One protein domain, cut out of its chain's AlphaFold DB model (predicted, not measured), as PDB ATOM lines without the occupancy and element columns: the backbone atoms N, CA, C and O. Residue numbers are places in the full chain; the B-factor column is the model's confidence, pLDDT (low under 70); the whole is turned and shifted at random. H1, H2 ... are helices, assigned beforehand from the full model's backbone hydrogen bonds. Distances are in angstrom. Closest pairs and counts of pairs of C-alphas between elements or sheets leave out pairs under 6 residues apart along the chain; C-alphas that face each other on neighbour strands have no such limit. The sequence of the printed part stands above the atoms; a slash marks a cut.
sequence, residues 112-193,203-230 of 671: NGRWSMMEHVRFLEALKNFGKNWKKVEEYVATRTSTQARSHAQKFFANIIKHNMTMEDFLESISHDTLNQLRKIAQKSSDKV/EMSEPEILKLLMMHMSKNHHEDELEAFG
ATOM      1  N   ASN A 112      75.766  56.233  84.221       69.88
ATOM      2  CA  ASN A 112      75.513  55.427  85.418       69.88
ATOM      3  C   ASN A 112      75.199  53.980  85.007       69.88
ATOM      4  O   ASN A 112      74.042  53.630  84.805       69.88
ATOM      5  N   GLY A 113      76.229  53.138  84.891       84.50
ATOM      6  CA  GLY A 113      76.076  51.729  84.504       84.50
ATOM      7  C   GLY A 113      77.342  50.889  84.701       84.50
ATOM      8  O   GLY A 113      78.291  51.336  85.356       84.50
ATOM      9  N   ARG A 114      77.357  49.688  84.105       86.25
ATOM     10  CA  ARG A 114      78.549  48.831  83.904       86.25
ATOM     11  C   ARG A 114      79.699  49.673  83.333       86.25
ATOM     12  O   ARG A 114      79.419  50.587  82.570       86.25
ATOM     13  N   TRP A 115      80.951  49.434  83.724       88.19
ATOM     14  CA  TRP A 115      82.101  50.066  83.056       88.19
ATOM     15  C   TRP A 115      82.357  49.349  81.736       88.19
ATOM     16  O   TRP A 115      82.520  48.129  81.758       88.19
ATOM     17  N   SER A 116      82.410  50.090  80.629       90.06
ATOM     18  CA  SER A 116      82.709  49.503  79.324       90.06
ATOM     19  C   SER A 116      84.200  49.222  79.159       90.06
ATOM     20  O   SER A 116      85.047  49.817  79.832       90.06
ATOM     21  N   MET A 117      84.540  48.364  78.196       87.56
ATOM     22  CA  MET A 117      85.929  48.088  77.821       87.56
ATOM     23  C   MET A 117      86.699  49.373  77.459       87.56
ATOM     24  O   MET A 117      87.821  49.575  77.916       87.56
ATOM     25  N   MET A 118      86.080  50.286  76.700       90.38
ATOM     26  CA  MET A 118      86.701  51.556  76.300       90.38
ATOM     27  C   MET A 118      86.919  52.505  77.491       90.38
ATOM     28  O   MET A 118      87.949  53.174  77.576       90.38
ATOM     29  N   GLU A 119      85.975  52.554  78.434       93.38
ATOM     30  CA  GLU A 119      86.125  53.337  79.667       93.38
ATOM     31  C   GLU A 119      87.203  52.750  80.584       93.38
ATOM     32  O   GLU A 119      87.942  53.501  81.218       93.38
ATOM     33  N   HIS A 120      87.318  51.419  80.633       92.19
ATOM     34  CA  HIS A 120      88.347  50.735  81.407       92.19
ATOM     35  C   HIS A 120      89.746  50.981  80.826       92.19
ATOM     36  O   HIS A 120      90.646  51.342  81.577       92.19
ATOM     37  N   VAL A 121      89.933  50.873  79.503       93.00
ATOM     38  CA  VAL A 121      91.216  51.196  78.845       93.00
ATOM     39  C   VAL A 121      91.637  52.637  79.148       93.00
ATOM     40  O   VAL A 121      92.741  52.849  79.648       93.00
ATOM     41  N   ARG A 122      90.726  53.608  78.980       94.19
ATOM     42  CA  ARG A 122      90.972  55.017  79.347       94.19
ATOM     43  C   ARG A 122      91.307  55.208  80.822       94.19
ATOM     44  O   ARG A 122      92.110  56.070  81.161       94.19
ATOM     45  N   PHE A 123      90.693  54.433  81.710       95.56
ATOM     46  CA  PHE A 123      90.984  54.473  83.141       95.56
ATOM     47  C   PHE A 123      92.404  53.967  83.451       95.56
ATOM     48  O   PHE A 123      93.075  54.568  84.287       95.56
ATOM     49  N   LEU A 124      92.903  52.943  82.747       94.69
ATOM     50  CA  LEU A 124      94.291  52.477  82.880       94.69
ATOM     51  C   LEU A 124      95.299  53.469  82.287       94.69
ATOM     52  O   LEU A 124      96.284  53.792  82.946       94.69
ATOM     53  N   GLU A 125      95.023  54.012  81.095       94.19
ATOM     54  CA  GLU A 125      95.807  55.103  80.493       94.19
ATOM     55  C   GLU A 125      95.888  56.307  81.462       94.19
ATOM     56  O   GLU A 125      96.968  56.831  81.732       94.19
ATOM     57  N   ALA A 126      94.765  56.706  82.069       96.38
ATOM     58  CA  ALA A 126      94.710  57.800  83.040       96.38
ATOM     59  C   ALA A 126      95.447  57.499  84.357       96.38
ATOM     60  O   ALA A 126      96.091  58.395  84.904       96.38
ATOM     61  N   LEU A 127      95.378  56.264  84.867       96.00
ATOM     62  CA  LEU A 127      96.154  55.846  86.036       96.00
ATOM     63  C   LEU A 127      97.663  55.871  85.746       96.00
ATOM     64  O   LEU A 127      98.418  56.346  86.590       96.00
ATOM     65  N   LYS A 128      98.106  55.424  84.562       93.88
ATOM     66  CA  LYS A 128      99.527  55.446  84.170       93.88
ATOM     67  C   LYS A 128     100.051  56.877  83.984       93.88
ATOM     68  O   LYS A 128     101.178  57.164  84.367       93.88
ATOM     69  N   ASN A 129      99.213  57.793  83.489       95.19
ATOM     70  CA  ASN A 129      99.583  59.196  83.257       95.19
ATOM     71  C   ASN A 129      99.468  60.113  84.495       95.19
ATOM     72  O   ASN A 129     100.181  61.111  84.587       95.19
ATOM     73  N   PHE A 130      98.544  59.838  85.426       96.00
ATOM     74  CA  PHE A 130      98.199  60.762  86.524       96.00
ATOM     75  C   PHE A 130      98.126  60.114  87.915       96.00
ATOM     76  O   PHE A 130      97.799  60.797  88.895       96.00
ATOM     77  N   GLY A 131      98.381  58.809  88.016       94.62
ATOM     78  CA  GLY A 131      98.237  58.041  89.246       94.62
ATOM     79  C   GLY A 131      96.844  58.187  89.863       94.62
ATOM     80  O   GLY A 131      95.818  58.274  89.189       94.62
ATOM     81  N   LYS A 132      96.805  58.279  91.192       95.81
ATOM     82  CA  LYS A 132      95.573  58.363  91.997       95.81
ATOM     83  C   LYS A 132      94.924  59.773  91.994       95.81
ATOM     84  O   LYS A 132      94.143  60.096  92.891       95.81
ATOM     85  N   ASN A 133      95.214  60.633  91.005       96.94
ATOM     86  CA  ASN A 133      94.619  61.973  90.869       96.94
ATOM     87  C   ASN A 133      93.227  61.915  90.210       96.94
ATOM     88  O   ASN A 133      93.057  62.155  89.015       96.94
ATOM     89  N   TRP A 134      92.202  61.628  91.018       96.62
ATOM     90  CA  TRP A 134      90.842  61.347  90.540       96.62
ATOM     91  C   TRP A 134      90.189  62.445  89.688       96.62
ATOM     92  O   TRP A 134      89.294  62.121  88.915       96.62
ATOM     93  N   LYS A 135      90.622  63.713  89.787       96.81
ATOM     94  CA  LYS A 135      90.126  64.792  88.910       96.81
ATOM     95  C   LYS A 135      90.660  64.656  87.482       96.81
ATOM     96  O   LYS A 135      89.869  64.693  86.549       96.81
ATOM     97  N   LYS A 136      91.969  64.425  87.320       97.44
ATOM     98  CA  LYS A 136      92.572  64.168  86.000       97.44
ATOM     99  C   LYS A 136      92.080  62.842  85.402       97.44
ATOM    100  O   LYS A 136      91.886  62.743  84.197       97.44
ATOM    101  N   VAL A 137      91.808  61.840  86.246       96.75
ATOM    102  CA  VAL A 137      91.199  60.569  85.808       96.75
ATOM    103  C   VAL A 137      89.748  60.757  85.337       96.75
ATOM    104  O   VAL A 137      89.380  60.198  84.308       96.75
ATOM    105  N   GLU A 138      88.936  61.571  86.025       96.50
ATOM    106  CA  GLU A 138      87.591  61.970  85.559       96.50
ATOM    107  C   GLU A 138      87.646  62.675  84.197       96.50
ATOM    108  O   GLU A 138      86.897  62.325  83.290       96.50
ATOM    109  N   GLU A 139      88.563  63.628  84.043       96.50
ATOM    110  CA  GLU A 139      88.761  64.404  82.815       96.50
ATOM    111  C   GLU A 139      89.173  63.523  81.620       96.50
ATOM    112  O   GLU A 139      88.612  63.653  80.533       96.50
ATOM    113  N   TYR A 140      90.084  62.565  81.827       96.44
ATOM    114  CA  TYR A 140      90.578  61.666  80.776       96.44
ATOM    115  C   TYR A 140      89.568  60.571  80.379       96.44
ATOM    116  O   TYR A 140      89.389  60.263  79.194       96.44
ATOM    117  N   VAL A 141      88.865  59.983  81.356       94.94
ATOM    118  CA  VAL A 141      87.789  59.013  81.081       94.94
ATOM    119  C   VAL A 141      86.577  59.714  80.453       94.94
ATOM    120  O   VAL A 141      85.930  59.135  79.582       94.94
ATOM    121  N   ALA A 142      86.313  60.970  80.837       94.50
ATOM    122  CA  ALA A 142      85.247  61.877  80.391       94.50
ATOM    123  C   ALA A 142      83.799  61.425  80.681       94.50
ATOM    124  O   ALA A 142      82.961  62.241  81.062       94.50
ATOM    125  N   THR A 143      83.484  60.134  80.558       93.56
ATOM    126  CA  THR A 143      82.139  59.576  80.789       93.56
ATOM    127  C   THR A 143      81.851  59.222  82.251       93.56
ATOM    128  O   THR A 143      80.718  58.859  82.571       93.56
ATOM    129  N   ARG A 144      82.844  59.303  83.150       93.00
ATOM    130  CA  ARG A 144      82.740  58.877  84.557       93.00
ATOM    131  C   ARG A 144      83.290  59.927  85.512       93.00
ATOM    132  O   ARG A 144      84.408  60.399  85.360       93.00
ATOM    133  N   THR A 145      82.514  60.230  86.549       95.38
ATOM    134  CA  THR A 145      82.904  61.142  87.634       95.38
ATOM    135  C   THR A 145      84.093  60.610  88.439       95.38
ATOM    136  O   THR A 145      84.271  59.400  88.589       95.38
ATOM    137  N   SER A 146      84.838  61.500  89.092       96.12
ATOM    138  CA  SER A 146      85.930  61.166  90.023       96.12
ATOM    139  C   SER A 146      85.469  60.286  91.187       96.12
ATOM    140  O   SER A 146      86.224  59.444  91.670       96.12
ATOM    141  N   THR A 147      84.207  60.418  91.610       95.44
ATOM    142  CA  THR A 147      83.601  59.534  92.618       95.44
ATOM    143  C   THR A 147      83.406  58.116  92.074       95.44
ATOM    144  O   THR A 147      83.775  57.153  92.748       95.44
ATOM    145  N   GLN A 148      82.895  57.970  90.845       94.94
ATOM    146  CA  GLN A 148      82.789  56.668  90.178       94.94
ATOM    147  C   GLN A 148      84.175  56.060  89.935       94.94
ATOM    148  O   GLN A 148      84.394  54.921  90.343       94.94
ATOM    149  N   ALA A 149      85.119  56.817  89.367       96.00
ATOM    150  CA  ALA A 149      86.491  56.378  89.105       96.00
ATOM    151  C   ALA A 149      87.204  55.902  90.381       96.00
ATOM    152  O   ALA A 149      87.816  54.839  90.380       96.00
ATOM    153  N   ARG A 150      87.048  56.611  91.508       96.56
ATOM    154  CA  ARG A 150      87.588  56.172  92.804       96.56
ATOM    155  C   ARG A 150      86.902  54.908  93.341       96.56
ATOM    156  O   ARG A 150      87.573  54.044  93.899       96.56
ATOM    157  N   SER A 151      85.581  54.780  93.179       95.38
ATOM    158  CA  SER A 151      84.835  53.575  93.595       95.38
ATOM    159  C   SER A 151      85.161  52.344  92.739       95.38
ATOM    160  O   SER A 151      85.124  51.217  93.233       95.38
ATOM    161  N   HIS A 152      85.522  52.571  91.474       94.81
ATOM    162  CA  HIS A 152      86.019  51.568  90.537       94.81
ATOM    163  C   HIS A 152      87.437  51.143  90.907       94.81
ATOM    164  O   HIS A 152      87.669  49.974  91.196       94.81
ATOM    165  N   ALA A 153      88.346  52.111  91.062       95.00
ATOM    166  CA  ALA A 153      89.712  51.892  91.523       95.00
ATOM    167  C   ALA A 153      89.783  51.069  92.819       95.00
ATOM    168  O   ALA A 153      90.611  50.172  92.927       95.00
ATOM    169  N   GLN A 154      88.878  51.301  93.778       95.06
ATOM    170  CA  GLN A 154      88.814  50.496  95.000       95.06
ATOM    171  C   GLN A 154      88.553  49.003  94.726       95.06
ATOM    172  O   GLN A 154      89.174  48.161  95.371       95.06
ATOM    173  N   LYS A 155      87.651  48.657  93.796       91.81
ATOM    174  CA  LYS A 155      87.389  47.257  93.410       91.81
ATOM    175  C   LYS A 155      88.553  46.675  92.621       91.81
ATOM    176  O   LYS A 155      88.995  45.569  92.909       91.81
ATOM    177  N   PHE A 156      89.049  47.454  91.667       91.50
ATOM    178  CA  PHE A 156      90.124  47.088  90.762       91.50
ATOM    179  C   PHE A 156      91.419  46.762  91.519       91.50
ATOM    180  O   PHE A 156      91.936  45.652  91.408       91.50
ATOM    181  N   PHE A 157      91.879  47.662  92.395       93.00
ATOM    182  CA  PHE A 157      93.054  47.432  93.241       93.00
ATOM    183  C   PHE A 157      92.829  46.262  94.210       93.00
ATOM    184  O   PHE A 157      93.715  45.435  94.388       93.00
ATOM    185  N   ALA A 158      91.623  46.120  94.775       91.12
ATOM    186  CA  ALA A 158      91.275  44.970  95.615       91.12
ATOM    187  C   ALA A 158      91.179  43.637  94.846       91.12
ATOM    188  O   ALA A 158      91.076  42.591  95.484       91.12
ATOM    189  N   ASN A 159      91.198  43.641  93.510       87.75
ATOM    190  CA  ASN A 159      91.378  42.436  92.702       87.75
ATOM    191  C   ASN A 159      92.862  42.202  92.385       87.75
ATOM    192  O   ASN A 159      93.332  41.095  92.605       87.75
ATOM    193  N   ILE A 160      93.613  43.234  91.985       89.81
ATOM    194  CA  ILE A 160      95.068  43.153  91.740       89.81
ATOM    195  C   ILE A 160      95.820  42.629  92.980       89.81
ATOM    196  O   ILE A 160      96.643  41.725  92.867       89.81
ATOM    197  N   ILE A 161      95.450  43.087  94.182       90.44
ATOM    198  CA  ILE A 161      96.045  42.626  95.451       90.44
ATOM    199  C   ILE A 161      95.782  41.129  95.718       90.44
ATOM    200  O   ILE A 161      96.634  40.459  96.291       90.44
ATOM    201  N   LYS A 162      94.655  40.553  95.260       88.38
ATOM    202  CA  LYS A 162      94.401  39.091  95.353       88.38
ATOM    203  C   LYS A 162      95.295  38.272  94.421       88.38
ATOM    204  O   LYS A 162      95.349  37.053  94.543       88.38
ATOM    205  N   HIS A 163      95.943  38.937  93.472       84.19
ATOM    206  CA  HIS A 163      96.908  38.366  92.545       84.19
ATOM    207  C   HIS A 163      98.353  38.723  92.937       84.19
ATOM    208  O   HIS A 163      99.254  38.583  92.120       84.19
ATOM    209  N   ASN A 164      98.572  39.146  94.192       88.31
ATOM    210  CA  ASN A 164      99.876  39.435  94.800       88.31
ATOM    211  C   ASN A 164     100.698  40.545  94.112       88.31
ATOM    212  O   ASN A 164     101.912  40.596  94.277       88.31
ATOM    213  N   MET A 165     100.048  41.455  93.382       87.56
ATOM    214  CA  MET A 165     100.689  42.618  92.753       87.56
ATOM    215  C   MET A 165     100.304  43.913  93.487       87.56
ATOM    216  O   MET A 165      99.178  44.034  93.989       87.56
ATOM    217  N   THR A 166     101.190  44.915  93.519       90.75
ATOM    218  CA  THR A 166     100.782  46.288  93.873       90.75
ATOM    219  C   THR A 166     100.115  46.979  92.675       90.75
ATOM    220  O   THR A 166     100.060  46.431  91.574       90.75
ATOM    221  N   MET A 167      99.568  48.189  92.861       89.94
ATOM    222  CA  MET A 167      99.083  48.969  91.710       89.94
ATOM    223  C   MET A 167     100.259  49.439  90.846       89.94
ATOM    224  O   MET A 167     100.144  49.508  89.628       89.94
ATOM    225  N   GLU A 168     101.365  49.774  91.496       89.62
ATOM    226  CA  GLU A 168     102.598  50.259  90.905       89.62
ATOM    227  C   GLU A 168     103.233  49.176  90.009       89.62
ATOM    228  O   GLU A 168     103.293  49.394  88.798       89.62
ATOM    229  N   ASP A 169     103.528  47.972  90.535       89.00
ATOM    230  CA  ASP A 169     104.055  46.848  89.725       89.00
ATOM    231  C   ASP A 169     103.119  46.530  88.535       89.00
ATOM    232  O   ASP A 169     103.568  46.268  87.422       89.00
ATOM    233  N   PHE A 170     101.796  46.588  88.753       89.50
ATOM    234  CA  PHE A 170     100.786  46.289  87.733       89.50
ATOM    235  C   PHE A 170     100.701  47.341  86.612       89.50
ATOM    236  O   PHE A 170     100.441  46.993  85.460       89.50
ATOM    237  N   LEU A 171     100.895  48.633  86.904       89.56
ATOM    238  CA  LEU A 171     100.944  49.659  85.853       89.56
ATOM    239  C   LEU A 171     102.270  49.634  85.088       89.56
ATOM    240  O   LEU A 171     102.290  50.043  83.925       89.56
ATOM    241  N   GLU A 172     103.350  49.155  85.700       88.88
ATOM    242  CA  GLU A 172     104.636  48.929  85.038       88.88
ATOM    243  C   GLU A 172     104.560  47.726  84.088       88.88
ATOM    244  O   GLU A 172     104.828  47.892  82.896       88.88
ATOM    245  N   SER A 173     104.056  46.574  84.551       86.38
ATOM    246  CA  SER A 173     103.888  45.356  83.737       86.38
ATOM    247  C   SER A 173     102.860  45.485  82.600       86.38
ATOM    248  O   SER A 173     102.844  44.675  81.669       86.38
ATOM    249  N   ILE A 174     102.009  46.520  82.610       87.19
ATOM    250  CA  ILE A 174     101.207  46.892  81.437       87.19
ATOM    251  C   ILE A 174     102.103  47.557  80.380       87.19
ATOM    252  O   ILE A 174     102.319  48.777  80.368       87.19
ATOM    253  N   SER A 175     102.559  46.736  79.429       86.00
ATOM    254  CA  SER A 175     103.124  47.199  78.158       86.00
ATOM    255  C   SER A 175     102.145  48.112  77.403       86.00
ATOM    256  O   SER A 175     100.920  47.940  77.445       86.00
ATOM    257  N   HIS A 176     102.703  49.075  76.665       81.81
ATOM    258  CA  HIS A 176     101.950  49.939  75.760       81.81
ATOM    259  C   HIS A 176     101.204  49.126  74.684       81.81
ATOM    260  O   HIS A 176     100.064  49.451  74.348       81.81
ATOM    261  N   ASP A 177     101.780  48.014  74.220       83.94
ATOM    262  CA  ASP A 177     101.128  47.123  73.259       83.94
ATOM    263  C   ASP A 177      99.899  46.432  73.838       83.94
ATOM    264  O   ASP A 177      98.891  46.310  73.144       83.94
ATOM    265  N   THR A 178      99.919  46.060  75.120       85.50
ATOM    266  CA  THR A 178      98.751  45.483  75.798       85.50
ATOM    267  C   THR A 178      97.596  46.490  75.836       85.50
ATOM    268  O   THR A 178      96.466  46.136  75.499       85.50
ATOM    269  N   LEU A 179      97.860  47.770  76.139       85.81
ATOM    270  CA  LEU A 179      96.844  48.833  76.054       85.81
ATOM    271  C   LEU A 179      96.336  49.024  74.618       85.81
ATOM    272  O   LEU A 179      95.125  49.086  74.397       85.81
ATOM    273  N   ASN A 180      97.234  49.047  73.631       86.06
ATOM    274  CA  ASN A 180      96.872  49.178  72.219       86.06
ATOM    275  C   ASN A 180      96.047  47.984  71.704       86.06
ATOM    276  O   ASN A 180      95.135  48.171  70.898       86.06
ATOM    277  N   GLN A 181      96.311  46.763  72.176       86.56
ATOM    278  CA  GLN A 181      95.510  45.574  71.874       86.56
ATOM    279  C   GLN A 181      94.117  45.658  72.510       86.56
ATOM    280  O   GLN A 181      93.120  45.475  71.810       86.56
ATOM    281  N   LEU A 182      94.020  46.010  73.796       84.44
ATOM    282  CA  LEU A 182      92.736  46.191  74.487       84.44
ATOM    283  C   LEU A 182      91.890  47.293  73.829       84.44
ATOM    284  O   LEU A 182      90.685  47.126  73.654       84.44
ATOM    285  N   ARG A 183      92.527  48.383  73.381       88.44
ATOM    286  CA  ARG A 183      91.902  49.466  72.610       88.44
ATOM    287  C   ARG A 183      91.375  48.992  71.253       88.44
ATOM    288  O   ARG A 183      90.225  49.278  70.928       88.44
ATOM    289  N   LYS A 184      92.161  48.214  70.497       87.56
ATOM    290  CA  LYS A 184      91.726  47.587  69.230       87.56
ATOM    291  C   LYS A 184      90.540  46.638  69.441       87.56
ATOM    292  O   LYS A 184      89.613  46.642  68.637       87.56
ATOM    293  N   ILE A 185      90.536  45.863  70.530       85.12
ATOM    294  CA  ILE A 185      89.406  45.002  70.916       85.12
ATOM    295  C   ILE A 185      88.166  45.855  71.220       85.12
ATOM    296  O   ILE A 185      87.104  45.584  70.668       85.12
ATOM    297  N   ALA A 186      88.314  46.920  72.017       83.44
ATOM    298  CA  ALA A 186      87.229  47.834  72.384       83.44
ATOM    299  C   ALA A 186      86.574  48.522  71.169       83.44
ATOM    300  O   ALA A 186      85.353  48.671  71.126       83.44
ATOM    301  N   GLN A 187      87.376  48.913  70.174       83.75
ATOM    302  CA  GLN A 187      86.891  49.469  68.904       83.75
ATOM    303  C   GLN A 187      86.171  48.394  68.073       83.75
ATOM    304  O   GLN A 187      85.027  48.579  67.667       83.75
ATOM    305  N   LYS A 188      86.770  47.207  67.926       80.75
ATOM    306  CA  LYS A 188      86.160  46.096  67.177       80.75
ATOM    307  C   LYS A 188      84.847  45.582  67.795       80.75
ATOM    308  O   LYS A 188      84.051  44.966  67.087       80.75
ATOM    309  N   SER A 189      84.595  45.827  69.085       69.75
ATOM    310  CA  SER A 189      83.276  45.613  69.698       69.75
ATOM    311  C   SER A 189      82.255  46.712  69.375       69.75
ATOM    312  O   SER A 189      81.094  46.373  69.175       69.75
ATOM    313  N   SER A 190      82.643  47.992  69.272       64.44
ATOM    314  CA  SER A 190      81.689  49.070  68.945       64.44
ATOM    315  C   SER A 190      81.185  49.022  67.502       64.44
ATOM    316  O   SER A 190      80.074  49.470  67.233       64.44
ATOM    317  N   ASP A 191      81.965  48.439  66.590       63.97
ATOM    318  CA  ASP A 191      81.613  48.350  65.167       63.97
ATOM    319  C   ASP A 191      80.573  47.241  64.875       63.97
ATOM    320  O   ASP A 191      80.017  47.170  63.777       63.97
ATOM    321  N   LYS A 192      80.270  46.377  65.859       59.38
ATOM    322  CA  LYS A 192      79.214  45.356  65.772       59.38
ATOM    323  C   LYS A 192      77.824  45.961  66.017       59.38
ATOM    324  O   LYS A 192      77.208  45.762  67.066       59.38
ATOM    325  N   VAL A 193      77.299  46.650  65.009       55.50
ATOM    326  CA  VAL A 193      75.860  46.942  64.926       55.50
ATOM    327  C   VAL A 193      75.109  45.617  64.745       55.50
ATOM    328  O   VAL A 193      75.438  44.834  63.852       55.50
ATOM    329  N   GLU A 203      79.221  44.064  76.247       62.09
ATOM    330  CA  GLU A 203      80.251  44.768  77.014       62.09
ATOM    331  C   GLU A 203      80.916  43.800  78.009       62.09
ATOM    332  O   GLU A 203      80.438  43.579  79.129       62.09
ATOM    333  N   MET A 204      82.050  43.240  77.567       63.69
ATOM    334  CA  MET A 204      82.971  42.411  78.350       63.69
ATOM    335  C   MET A 204      83.160  42.974  79.764       63.69
ATOM    336  O   MET A 204      83.449  44.157  79.954       63.69
ATOM    337  N   SER A 205      82.987  42.126  80.774       70.50
ATOM    338  CA  SER A 205      82.922  42.570  82.161       70.50
ATOM    339  C   SER A 205      84.301  42.829  82.773       70.50
ATOM    340  O   SER A 205      85.280  42.175  82.434       70.50
ATOM    341  N   GLU A 206      84.372  43.743  83.747       69.06
ATOM    342  CA  GLU A 206      85.584  44.066  84.524       69.06
ATOM    343  C   GLU A 206      86.489  42.855  84.883       69.06
ATOM    344  O   GLU A 206      87.692  42.947  84.632       69.06
ATOM    345  N   PRO A 207      85.987  41.715  85.418       71.56
ATOM    346  CA  PRO A 207      86.836  40.554  85.700       71.56
ATOM    347  C   PRO A 207      87.367  39.839  84.447       71.56
ATOM    348  O   PRO A 207      88.441  39.249  84.508       71.56
ATOM    349  N   GLU A 208      86.665  39.887  83.314       76.88
ATOM    350  CA  GLU A 208      87.144  39.339  82.036       76.88
ATOM    351  C   GLU A 208      88.229  40.236  81.429       76.88
ATOM    352  O   GLU A 208      89.239  39.720  80.954       76.88
ATOM    353  N   ILE A 209      88.079  41.561  81.539       77.00
ATOM    354  CA  ILE A 209      89.105  42.539  81.146       77.00
ATOM    355  C   ILE A 209      90.383  42.324  81.971       77.00
ATOM    356  O   ILE A 209      91.474  42.217  81.410       77.00
ATOM    357  N   LEU A 210      90.257  42.191  83.298       79.00
ATOM    358  CA  LEU A 210      91.393  41.911  84.183       79.00
ATOM    359  C   LEU A 210      92.032  40.544  83.881       79.00
ATOM    360  O   LEU A 210      93.254  40.443  83.812       79.00
ATOM    361  N   LYS A 211      91.228  39.503  83.626       80.62
ATOM    362  CA  LYS A 211      91.729  38.179  83.222       80.62
ATOM    363  C   LYS A 211      92.476  38.229  81.883       80.62
ATOM    364  O   LYS A 211      93.500  37.567  81.738       80.62
ATOM    365  N   LEU A 212      91.999  39.023  80.924       80.62
ATOM    366  CA  LEU A 212      92.636  39.227  79.620       80.62
ATOM    367  C   LEU A 212      93.967  39.989  79.738       80.62
ATOM    368  O   LEU A 212      94.927  39.623  79.061       80.62
ATOM    369  N   LEU A 213      94.036  40.995  80.617       78.94
ATOM    370  CA  LEU A 213      95.270  41.696  80.998       78.94
ATOM    371  C   LEU A 213      96.293  40.729  81.602       78.94
ATOM    372  O   LEU A 213      97.399  40.597  81.081       78.94
ATOM    373  N   MET A 214      95.906  40.004  82.654       78.38
ATOM    374  CA  MET A 214      96.780  39.045  83.334       78.38
ATOM    375  C   MET A 214      97.273  37.929  82.411       78.38
ATOM    376  O   MET A 214      98.447  37.575  82.461       78.38
ATOM    377  N   MET A 215      96.417  37.419  81.520       76.50
ATOM    378  CA  MET A 215      96.818  36.415  80.533       76.50
ATOM    379  C   MET A 215      97.850  36.948  79.526       76.50
ATOM    380  O   MET A 215      98.654  36.162  79.043       76.50
ATOM    381  N   HIS A 216      97.859  38.246  79.197       71.81
ATOM    382  CA  HIS A 216      98.903  38.813  78.333       71.81
ATOM    383  C   HIS A 216     100.210  39.054  79.088       71.81
ATOM    384  O   HIS A 216     101.263  38.679  78.584       71.81
ATOM    385  N   MET A 217     100.161  39.572  80.320       69.38
ATOM    386  CA  MET A 217     101.368  39.723  81.149       69.38
ATOM    387  C   MET A 217     102.049  38.361  81.389       69.38
ATOM    388  O   MET A 217     103.252  38.228  81.196       69.38
ATOM    389  N   SER A 218     101.263  37.315  81.671       70.75
ATOM    390  CA  SER A 218     101.746  35.933  81.819       70.75
ATOM    391  C   SER A 218     102.252  35.279  80.524       70.75
ATOM    392  O   SER A 218     102.850  34.210  80.605       70.75
ATOM    393  N   LYS A 219     101.990  35.854  79.341       63.91
ATOM    394  CA  LYS A 219     102.541  35.366  78.065       63.91
ATOM    395  C   LYS A 219     103.878  36.014  77.753       63.91
ATOM    396  O   LYS A 219     104.805  35.300  77.406       63.91
ATOM    397  N   ASN A 220     103.978  37.331  77.931       52.97
ATOM    398  CA  ASN A 220     105.228  38.062  77.726       52.97
ATOM    399  C   ASN A 220     106.332  37.491  78.630       52.97
ATOM    400  O   ASN A 220     107.379  37.092  78.133       52.97
ATOM    401  N   HIS A 221     106.023  37.286  79.917       53.94
ATOM    402  CA  HIS A 221     106.941  36.629  80.848       53.94
ATOM    403  C   HIS A 221     107.362  35.215  80.434       53.94
ATOM    404  O   HIS A 221     108.398  34.765  80.893       53.94
ATOM    405  N   HIS A 222     106.605  34.506  79.591       50.03
ATOM    406  CA  HIS A 222     106.978  33.152  79.181       50.03
ATOM    407  C   HIS A 222     108.017  33.140  78.048       50.03
ATOM    408  O   HIS A 222     108.786  32.184  77.958       50.03
ATOM    409  N   GLU A 223     108.061  34.198  77.230       47.53
ATOM    410  CA  GLU A 223     109.160  34.469  76.292       47.53
ATOM    411  C   GLU A 223     110.389  34.971  77.079       47.53
ATOM    412  O   GLU A 223     111.475  34.413  76.937       47.53
ATOM    413  N   ASP A 224     110.204  35.933  77.998       45.88
ATOM    414  CA  ASP A 224     111.287  36.472  78.842       45.88
ATOM    415  C   ASP A 224     111.931  35.387  79.741       45.88
ATOM    416  O   ASP A 224     113.151  35.346  79.910       45.88
ATOM    417  N   GLU A 225     111.138  34.466  80.312       46.56
ATOM    418  CA  GLU A 225     111.650  33.355  81.131       46.56
ATOM    419  C   GLU A 225     112.536  32.393  80.331       46.56
ATOM    420  O   GLU A 225     113.453  31.811  80.913       46.56
ATOM    421  N   LEU A 226     112.306  32.232  79.021       49.53
ATOM    422  CA  LEU A 226     113.128  31.365  78.170       49.53
ATOM    423  C   LEU A 226     114.544  31.921  77.959       49.53
ATOM    424  O   LEU A 226     115.471  31.126  77.802       49.53
ATOM    425  N   GLU A 227     114.740  33.241  78.050       50.00
ATOM    426  CA  GLU A 227     116.077  33.845  78.144       50.00
ATOM    427  C   GLU A 227     116.607  33.851  79.594       50.00
ATOM    428  O   GLU A 227     117.794  33.615  79.827       50.00
ATOM    429  N   ALA A 228     115.737  34.038  80.595       49.81
ATOM    430  CA  ALA A 228     116.121  34.161  82.008       49.81
ATOM    431  C   ALA A 228     116.386  32.830  82.754       49.81
ATOM    432  O   ALA A 228     116.691  32.843  83.951       49.81
ATOM    433  N   PHE A 229     116.307  31.666  82.097       42.94
ATOM    434  CA  PHE A 229     116.462  30.353  82.754       42.94
ATOM    435  C   PHE A 229     117.838  30.100  83.410       42.94
ATOM    436  O   PHE A 229     117.968  29.134  84.168       42.94
ATOM    437  N   GLY A 230     118.843  30.943  83.148       44.88
ATOM    438  CA  GLY A 230     120.199  30.826  83.696       44.88
ATOM    439  C   GLY A 230     120.451  31.478  85.065       44.88
ATOM    440  O   GLY A 230     121.440  31.118  85.699       44.88
TER     441      GLY A 230
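Overview. This is residues 112 to 193 and 203 to 230 of the 671 residues of the protein "Myb-like dna-binding shaqkyf class family protein" of Stylonychia lemnae (UniProt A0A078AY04). The longest helix, H6, runs along one side of a cluster of five mostly crossed helices, and residues 222 to 230 stick out beyond it as an arm. Within the cluster H1 lies between H2 and H5, which pack on it, and H3 crosses H1 about perpendicularly. The printed part has 110 residues with six named helices, H1 to H6 in chain order, and no named strand: all helix. It is compact, with a radius of gyration of the C-alphas of 14.6 A and spans of 50 by 34 by 22 A.

Arrangement. Start at H6, residues 206 to 228: its Ile 209 and Met 117 of H1, residues 117 to 130, are their closest C-alphas, 7.2 A apart, and these helices only just touch, only at their ends, with 3 pairs of C-alphas within 8 A. H1 is the hub. It touches H5, residues 176 to 190, at Met 118 and Ala 186, closest C-alphas 5.4 A apart, at a shallow tilt of 29 degrees, opposite ways. It touches H2, residues 134 to 141, at Ala 126 and Val 137, 5.3 A. H3, residues 146 to 163, touches H2 at Ser 146 and Glu 138, 4.8 A, and touches H4, residues 167 to 173, only at the corner, at Phe 157 and Met 167, 6.4 A. Every O i to N i+4 pair is within hydrogen-bond range in H1, H2, H4 and H5, against 12 of 14 in H3 and 16 of 19 in H6.

Along the chain. Find C-alpha 206 at (85.584, 44.066, 84.524); from there H6 runs 32.2 A to C-alpha 228 at (116.121, 34.161, 82.008). H1 begins at C-alpha 117, (85.929, 48.088, 77.821), and spans 19.7 A; H3 spans 25.4 A and H5 21.4 A.

Size, cuts and confidence. Asn 112 and Gly 230 have the C-alphas farthest apart, 51.0 A. Residues 194 to 202 are not printed, and C-alphas 193 and 203 are 13.0 A apart across this cut. The links printed whole are tight. Look for pLDDT under 70 in 22 residues, among them 189 to 193 and 219 to 230.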